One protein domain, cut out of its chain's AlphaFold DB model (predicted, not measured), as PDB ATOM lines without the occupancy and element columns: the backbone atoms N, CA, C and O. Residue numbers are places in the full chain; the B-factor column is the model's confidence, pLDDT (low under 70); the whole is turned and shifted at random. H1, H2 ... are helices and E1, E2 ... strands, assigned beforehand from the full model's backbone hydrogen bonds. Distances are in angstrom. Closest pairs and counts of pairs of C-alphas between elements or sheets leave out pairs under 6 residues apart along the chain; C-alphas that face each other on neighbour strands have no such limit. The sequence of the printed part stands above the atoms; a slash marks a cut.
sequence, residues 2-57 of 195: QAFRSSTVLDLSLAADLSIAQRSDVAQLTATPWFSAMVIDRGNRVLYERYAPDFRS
ATOM      1  N   GLN A   2      -9.347  10.509  54.982       32.12
ATOM      2  CA  GLN A   2     -10.507  10.166  54.152       32.12
ATOM      3  C   GLN A   2     -10.021  10.109  52.707       32.12
ATOM      4  O   GLN A   2      -9.653  11.125  52.132       32.12
ATOM      5  N   ALA A   3      -9.951   8.905  52.144       39.38
ATOM      6  CA  ALA A   3      -9.723   8.747  50.719       39.38
ATOM      7  C   ALA A   3     -11.005   9.179  49.999       39.38
ATOM      8  O   ALA A   3     -12.046   8.541  50.161       39.38
ATOM      9  N   PHE A   4     -10.933  10.258  49.221       46.41
ATOM     10  CA  PHE A   4     -11.986  10.667  48.295       46.41
ATOM     11  C   PHE A   4     -12.073   9.641  47.163       46.41
ATOM     12  O   PHE A   4     -11.531   9.823  46.076       46.41
ATOM     13  N   ARG A   5     -12.711   8.506  47.440       53.16
ATOM     14  CA  ARG A   5     -13.120   7.555  46.415       53.16
ATOM     15  C   ARG A   5     -14.617   7.714  46.221       53.16
ATOM     16  O   ARG A   5     -15.375   7.730  47.187       53.16
ATOM     17  N   SER A   6     -15.020   7.846  44.960       60.47
ATOM     18  CA  SER A   6     -16.401   7.621  44.541       60.47
ATOM     19  C   SER A   6     -16.942   6.357  45.224       60.47
ATOM     20  O   SER A   6     -16.219   5.365  45.344       60.47
ATOM     21  N   SER A   7     -18.212   6.372  45.644       58.69
ATOM     22  CA  SER A   7     -18.894   5.174  46.165       58.69
ATOM     23  C   SER A   7     -18.935   4.038  45.140       58.69
ATOM     24  O   SER A   7     -19.120   2.879  45.503       58.69
ATOM     25  N   THR A   8     -18.728   4.375  43.866       64.94
ATOM     26  CA  THR A   8     -18.578   3.441  42.755       64.94
ATOM     27  C   THR A   8     -17.150   3.561  42.228       64.94
ATOM     28  O   THR A   8     -16.811   4.543  41.563       64.94
ATOM     29  N   VAL A   9     -16.292   2.599  42.562       73.69
ATOM     30  CA  VAL A   9     -14.957   2.491  41.963       73.69
ATOM     31  C   VAL A   9     -15.131   1.784  40.625       73.69
ATOM     32  O   VAL A   9     -15.652   0.674  40.576       73.69
ATOM     33  N   LEU A  10     -14.746   2.444  39.533       81.44
ATOM     34  CA  LEU A  10     -14.641   1.765  38.249       81.44
ATOM     35  C   LEU A  10     -13.423   0.845  38.315       81.44
ATOM     36  O   LEU A  10     -12.289   1.322  38.289       81.44
ATOM     37  N   ASP A  11     -13.660  -0.458  38.423       87.38
ATOM     38  CA  ASP A  11     -12.580  -1.439  38.423       87.38
ATOM     39  C   ASP A  11     -11.925  -1.493  37.044       87.38
ATOM     40  O   ASP A  11     -12.535  -1.895  36.047       87.38
ATOM     41  N   LEU A  12     -10.664  -1.070  36.999       89.12
ATOM     42  CA  LEU A  12      -9.852  -1.089  35.795       89.12
ATOM     43  C   LEU A  12      -9.211  -2.466  35.606       89.12
ATOM     44  O   LEU A  12      -8.656  -3.052  36.533       89.12
ATOM     45  N   SER A  13      -9.266  -2.968  34.375       92.75
ATOM     46  CA  SER A  13      -8.661  -4.236  33.962       92.75
ATOM     47  C   SER A  13      -7.587  -3.995  32.905       92.75
ATOM     48  O   SER A  13      -7.826  -3.296  31.919       92.75
ATOM     49  N   LEU A  14      -6.397  -4.573  33.083       90.69
ATOM     50  CA  LEU A  14      -5.339  -4.477  32.079       90.69
ATOM     51  C   LEU A  14      -5.689  -5.341  30.860       90.69
ATOM     52  O   LEU A  14      -5.896  -6.548  30.969       90.69
ATOM     53  N   ALA A  15      -5.747  -4.704  29.695       92.44
ATOM     54  CA  ALA A  15      -6.035  -5.332  28.412       92.44
ATOM     55  C   ALA A  15      -4.820  -5.388  27.474       92.44
ATOM     56  O   ALA A  15      -4.833  -6.218  26.570       92.44
ATOM     57  N   ALA A  16      -3.817  -4.529  27.694       90.00
ATOM     58  CA  ALA A  16      -2.517  -4.510  27.013       90.00
ATOM     59  C   ALA A  16      -2.592  -4.650  25.476       90.00
ATOM     60  O   ALA A  16      -2.327  -5.705  24.900       90.00
ATOM     61  N   ASP A  17      -2.909  -3.549  24.796       95.00
ATOM     62  CA  ASP A  17      -2.823  -3.437  23.343       95.00
ATOM     63  C   ASP A  17      -1.390  -3.062  22.920       95.00
ATOM     64  O   ASP A  17      -0.976  -1.899  22.960       95.00
ATOM     65  N   LEU A  18      -0.620  -4.066  22.488       92.88
ATOM     66  CA  LEU A  18       0.774  -3.892  22.066       92.88
ATOM     67  C   LEU A  18       0.930  -2.994  20.829       92.88
ATOM     68  O   LEU A  18       2.016  -2.459  20.614       92.88
ATOM     69  N   SER A  19      -0.127  -2.800  20.032       96.69
ATOM     70  CA  SER A  19      -0.063  -1.928  18.855       96.69
ATOM     71  C   SER A  19       0.127  -0.462  19.246       96.69
ATOM     72  O   SER A  19       0.800   0.273  18.527       96.69
ATOM     73  N   ILE A  20      -0.372  -0.047  20.420       96.50
ATOM     74  CA  ILE A  20      -0.198   1.310  20.954       96.50
ATOM     75  C   ILE A  20       1.279   1.575  21.258       96.50
ATOM     76  O   ILE A  20       1.817   2.604  20.855       96.50
ATOM     77  N   ALA A  21       1.954   0.618  21.903       91.25
ATOM     78  CA  ALA A  21       3.374   0.724  22.234       91.25
ATOM     79  C   ALA A  21       4.283   0.778  20.992       91.25
ATOM     80  O   ALA A  21       5.383   1.320  21.059       91.25
ATOM     81  N   GLN A  22       3.830   0.216  19.865       94.88
ATOM     82  CA  GLN A  22       4.566   0.198  18.596       94.88
ATOM     83  C   GLN A  22       4.394   1.480  17.775       94.88
ATOM     84  O   GLN A  22       5.113   1.670  16.792       94.88
ATOM     85  N   ARG A  23       3.459   2.367  18.139       97.56
ATOM     86  CA  ARG A  23       3.302   3.633  17.424       97.56
ATOM     87  C   ARG A  23       4.498   4.544  17.691       97.56
ATOM     88  O   ARG A  23       4.901   4.753  18.835       97.56
ATOM     89  N   SER A  24       5.035   5.129  16.626       97.50
ATOM     90  CA  SER A  24       6.195   6.019  16.709       97.50
ATOM     91  C   SER A  24       5.921   7.285  17.526       97.50
ATOM     92  O   SER A  24       6.804   7.728  18.256       97.50
ATOM     93  N   ASP A  25       4.707   7.838  17.458       96.50
ATOM     94  CA  ASP A  25       4.301   9.026  18.220       96.50
ATOM     95  C   ASP A  25       4.265   8.765  19.735       96.50
ATOM     96  O   ASP A  25       4.832   9.535  20.511       96.50
ATOM     97  N   VAL A  26       3.681   7.641  20.160       96.75
ATOM     98  CA  VAL A  26       3.671   7.198  21.562       96.75
ATOM     99  C   VAL A  26       5.096   6.952  22.053       96.75
ATOM    100  O   VAL A  26       5.478   7.441  23.119       96.75
ATOM    101  N   ALA A  27       5.911   6.235  21.273       94.50
ATOM    102  CA  ALA A  27       7.302   5.972  21.624       94.50
ATOM    103  C   ALA A  27       8.107   7.272  21.790       94.50
ATOM    104  O   ALA A  27       8.867   7.395  22.748       94.50
ATOM    105  N   GLN A  28       7.903   8.254  20.905       95.69
ATOM    106  CA  GLN A  28       8.582   9.546  20.963       95.69
ATOM    107  C   GLN A  28       8.164  10.367  22.191       95.69
ATOM    108  O   GLN A  28       9.031  10.852  22.915       95.69
ATOM    109  N   LEU A  29       6.859  10.505  22.458       95.25
ATOM    110  CA  LEU A  29       6.349  11.275  23.603       95.25
ATOM    111  C   LEU A  29       6.835  10.706  24.943       95.25
ATOM    112  O   LEU A  29       7.232  11.450  25.842       95.25
ATOM    113  N   THR A  30       6.845   9.378  25.055       96.31
ATOM    114  CA  THR A  30       7.182   8.665  26.297       96.31
ATOM    115  C   THR A  30       8.684   8.422  26.501       96.31
ATOM    116  O   THR A  30       9.079   7.842  27.510       96.31
ATOM    117  N   ALA A  31       9.532   8.849  25.561       94.94
ATOM    118  CA  ALA A  31      10.993   8.770  25.666       94.94
ATOM    119  C   ALA A  31      11.651  10.102  26.071       94.94
ATOM    120  O   ALA A  31      12.876  10.178  26.172       94.94
ATOM    121  N   THR A  32      10.865  11.163  26.269       95.56
ATOM    122  CA  THR A  32      11.400  12.484  26.620       95.56
ATOM    123  C   THR A  32      11.867  12.539  28.083       95.56
ATOM    124  O   THR A  32      11.293  11.855  28.928       95.56
ATOM    125  N   PRO A  33      12.871  13.371  28.424       95.62
ATOM    126  CA  PRO A  33      13.362  13.488  29.804       95.62
ATOM    127  C   PRO A  33      12.365  14.153  30.772       95.62
ATOM    128  O   PRO A  33      12.579  14.127  31.975       95.62
ATOM    129  N   TRP A  34      11.289  14.748  30.257       94.44
ATOM    130  CA  TRP A  34      10.198  15.369  31.021       94.44
ATOM    131  C   TRP A  34       8.931  14.501  31.059       94.44
ATOM    132  O   TRP A  34       7.880  14.952  31.509       94.44
ATOM    133  N   PHE A  35       8.999  13.264  30.564       96.50
ATOM    134  CA  PHE A  35       7.904  12.310  30.671       96.50
ATOM    135  C   PHE A  35       7.744  11.826  32.119       96.50
ATOM    136  O   PHE A  35       8.736  11.537  32.779       96.50
ATOM    137  N   SER A  36       6.501  11.676  32.590       96.81
ATOM    138  CA  SER A  36       6.199  11.086  33.907       96.81
ATOM    139  C   SER A  36       5.293   9.865  33.789       96.81
ATOM    140  O   SER A  36       5.661   8.777  34.224       96.81
ATOM    141  N   ALA A  37       4.122  10.012  33.167       96.69
ATOM    142  CA  ALA A  37       3.183   8.913  32.978       96.69
ATOM    143  C   ALA A  37       2.303   9.121  31.740       96.69
ATOM    144  O   ALA A  37       2.001  10.250  31.354       96.69
ATOM    145  N   MET A  38       1.865   8.019  31.138       96.31
ATOM    146  CA  MET A  38       0.819   7.979  30.120       96.31
ATOM    147  C   MET A  38      -0.044   6.751  30.365       96.31
ATOM    148  O   MET A  38       0.476   5.646  30.489       96.31
ATOM    149  N   VAL A  39      -1.359   6.950  30.383       95.00
ATOM    150  CA  VAL A  39      -2.355   5.880  30.464       95.00
ATOM    151  C   VAL A  39      -3.371   6.110  29.351       95.00
ATOM    152  O   VAL A  39      -3.818   7.236  29.143       95.00
ATOM    153  N   ILE A  40      -3.704   5.053  28.615       95.69
ATOM    154  CA  ILE A  40      -4.760   5.040  27.605       95.69
ATOM    155  C   ILE A  40      -5.744   3.947  27.993       95.69
ATOM    156  O   ILE A  40      -5.389   2.766  28.052       95.69
ATOM    157  N   ASP A  41      -6.989   4.339  28.217       94.81
ATOM    158  CA  ASP A  41      -8.074   3.440  28.563       94.81
ATOM    159  C   ASP A  41      -9.225   3.503  27.548       94.81
ATOM    160  O   ASP A  41      -9.295   4.343  26.646       94.81
ATOM    161  N   ARG A  42     -10.115   2.515  27.643       95.00
ATOM    162  CA  ARG A  42     -11.403   2.503  26.951       95.00
ATOM    163  C   ARG A  42     -12.425   1.787  27.820       95.00
ATOM    164  O   ARG A  42     -12.357   0.568  27.990       95.00
ATOM    165  N   GLY A  43     -13.395   2.536  28.338       93.44
ATOM    166  CA  GLY A  43     -14.346   2.008  29.314       93.44
ATOM    167  C   GLY A  43     -13.616   1.641  30.604       93.44
ATOM    168  O   GLY A  43     -13.012   2.501  31.226       93.44
ATOM    169  N   ASN A  44     -13.631   0.363  30.981       93.44
ATOM    170  CA  ASN A  44     -12.933  -0.156  32.161       93.44
ATOM    171  C   ASN A  44     -11.643  -0.934  31.820       93.44
ATOM    172  O   ASN A  44     -11.150  -1.723  32.627       93.44
ATOM    173  N   ARG A  45     -11.129  -0.783  30.593       95.75
ATOM    174  CA  ARG A  45      -9.948  -1.504  30.105       95.75
ATOM    175  C   ARG A  45      -8.779  -0.549  29.927       95.75
ATOM    176  O   ARG A  45      -8.862   0.356  29.101       95.75
ATOM    177  N   VAL A  46      -7.680  -0.798  30.633       95.94
ATOM    178  CA  VAL A  46      -6.399  -0.117  30.417       95.94
ATOM    179  C   VAL A  46      -5.724  -0.777  29.224       95.94
ATOM    180  O   VAL A  46      -5.332  -1.944  29.272       95.94
ATOM    181  N   LEU A  47      -5.656  -0.053  28.112       97.44
ATOM    182  CA  LEU A  47      -5.083  -0.549  26.862       97.44
ATOM    183  C   LEU A  47      -3.567  -0.368  26.849       97.44
ATOM    184  O   LEU A  47      -2.855  -1.215  26.322       97.44
ATOM    185  N   TYR A  48      -3.073   0.716  27.439       96.81
ATOM    186  CA  TYR A  48      -1.653   1.017  27.521       96.81
ATOM    187  C   TYR A  48      -1.376   1.848  28.764       96.81
ATOM    188  O   TYR A  48      -2.114   2.784  29.065       96.81
ATOM    189  N   GLU A  49      -0.293   1.530  29.452       95.62
ATOM    190  CA  GLU A  49       0.252   2.355  30.517       95.62
ATOM    191  C   GLU A  49       1.775   2.349  30.421       95.62
ATOM    192  O   GLU A  49       2.401   1.333  30.103       95.62
ATOM    193  N   ARG A  50       2.379   3.505  30.662       95.31
ATOM    194  CA  ARG A  50       3.823   3.659  30.760       95.31
ATOM    195  C   ARG A  50       4.129   4.730  31.785       95.31
ATOM    196  O   ARG A  50       3.454   5.754  31.845       95.31
ATOM    197  N   TYR A  51       5.188   4.496  32.541       96.56
ATOM    198  CA  TYR A  51       5.663   5.385  33.584       96.56
ATOM    199  C   TYR A  51       7.158   5.628  33.396       96.56
ATOM    200  O   TYR A  51       7.865   4.775  32.845       96.56
ATOM    201  N   ALA A  52       7.630   6.804  33.790       96.56
ATOM    202  CA  ALA A  52       9.052   7.098  33.829       96.56
ATOM    203  C   ALA A  52       9.750   6.215  34.883       96.56
ATOM    204  O   ALA A  52       9.105   5.790  35.843       96.56
ATOM    205  N   PRO A  53      11.055   5.918  34.737       95.00
ATOM    206  CA  PRO A  53      11.771   5.052  35.680       95.00
ATOM    207  C   PRO A  53      11.722   5.521  37.144       95.00
ATOM    208  O   PRO A  53      11.837   4.704  38.054       95.00
ATOM    209  N   ASP A  54      11.560   6.823  37.362       94.94
ATOM    210  CA  ASP A  54      11.507   7.507  38.654       94.94
ATOM    211  C   ASP A  54      10.087   7.928  39.074       94.94
ATOM    212  O   ASP A  54       9.920   8.571  40.111       94.94
ATOM    213  N   PHE A  55       9.056   7.546  38.314       96.00
ATOM    214  CA  PHE A  55       7.664   7.887  38.594       96.00
ATOM    215  C   PHE A  55       6.824   6.619  38.765       96.00
ATOM    216  O   PHE A  55       6.637   5.844  37.828       96.00
ATOM    217  N   ARG A  56       6.314   6.369  39.975       93.38
ATOM    218  CA  ARG A  56       5.525   5.156  40.254       93.38
ATOM    219  C   ARG A  56       4.067   5.312  39.818       93.38
ATOM    220  O   ARG A  56       3.520   6.408  39.839       93.38
ATOM    221  N   SER A  57       3.401   4.199  39.515       90.69
ATOM    222  CA  SER A  57       1.985   4.197  39.109       90.69
ATOM    223  C   SER A  57       1.011   4.679  40.191       90.69
ATOM    224  O   SER A  57      -0.088   5.124  39.870       90.69
TER     225      SER A  57
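What this domain is: This is residues 2 to 57 of the 195 residues of the protein "Beta-lactamase domain-containing protein" of Rhodobacteraceae bacterium PARR1 (UniProt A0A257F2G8). A single hairpin of two antiparallel strands, E1 and E2, has two very short helices, H1 and H2, to one side of it, and a long lead-in runs past E2 to reach them. Residues 2 to 9 of this lead-in stick out as an arm, residues 13 to 14 pair with the beginning of E2, and after E2 the last residues, 52 to 57, fold back. The printed part has 56 residues with two named helices and two named strands, in the order H1, H2, E1, E2, and the sheet has the order E1, E2, antiparallel. The class is mixed, helices and strands, though under half of the residues are in named elements. The whole is loose, with a radius of gyration of the C-alphas of 13.5 A, and flat, with spans of 38 by 24 by 13 A.

How they stand to each other: Residues 2 to 9 stand free: no C-alpha 8 or more residues away along the chain lies within 10 A of theirs. Farther along, residues 13 to 14 form a short pairing, parallel, with residues 45 to 46 of E2, the strand of residues 45 to 51. Next comes H1, residues 18 to 21, which has 4 pairs of C-alphas within 8 A of E2; the closest are those of Ile 20 and Tyr 48, 6.7 A apart. A tight link of 2 residues leads to H2, residues 24 to 29. H1 and H2 are close but not clearly touching, with 2 pairs of C-alphas within 8 A; the closest are those of Ala 21 and Ala 27, 6.6 A apart. H2 and E2 are apart. A short link of 7 residues leads from H2 to E1, residues 37 to 42. H1 and E1 are apart. E1 and E2 form a hairpin with a tight link of 2 residues, and their directions stand at 174 degrees. The C-alphas of Ala 37 and Tyr 51 face each other at 4.4 A, and so do those of Arg 42 and Arg 45 at 5.3 A. Across the pair, N 40 and O 48 are within hydrogen-bond range at 2.8 A, and so are N 50 and O 38 at 2.9 A. In H2 every O i to N i+4 pair is within hydrogen-bond range; H1, with 4 residues, is too short for such a pair, and its 1 pair of O i and N i+3 is within range.

Where its parts are: The printed part begins with C-alpha 2 at (-10.507, 10.166, 54.152), and residues 2 to 17 hold no named element. H1 runs from Leu 18, whose C-alpha is at (0.774, -3.892, 22.066), to Ala 21, 5.3 A from first to last C-alpha. H2 runs from Ser 24 to Leu 29, 8.7 A long. E1 runs from Ala 37 to Arg 42 over 17.0 A. E2 runs from Arg 45 to Tyr 51 over 17.4 A and ends with C-alpha 51 at (5.663, 5.385, 33.584).

The domain as a whole: The two C-alphas farthest apart are those of Gln 2 and Ser 24, 41.2 A. The first and last printed C-alphas, those of Gln 2 and Ser 57, are 20.4 A apart. Without residues 2 to 9, the body of 48 residues spans 31 by 23 by 12 A, with a radius of gyration of 11.2 A. The printed part has no cut, and no link between named elements is long. The mean pLDDT of the printed part is 88.6; residues 2 to 8 are under 70, where the model's confidence is low.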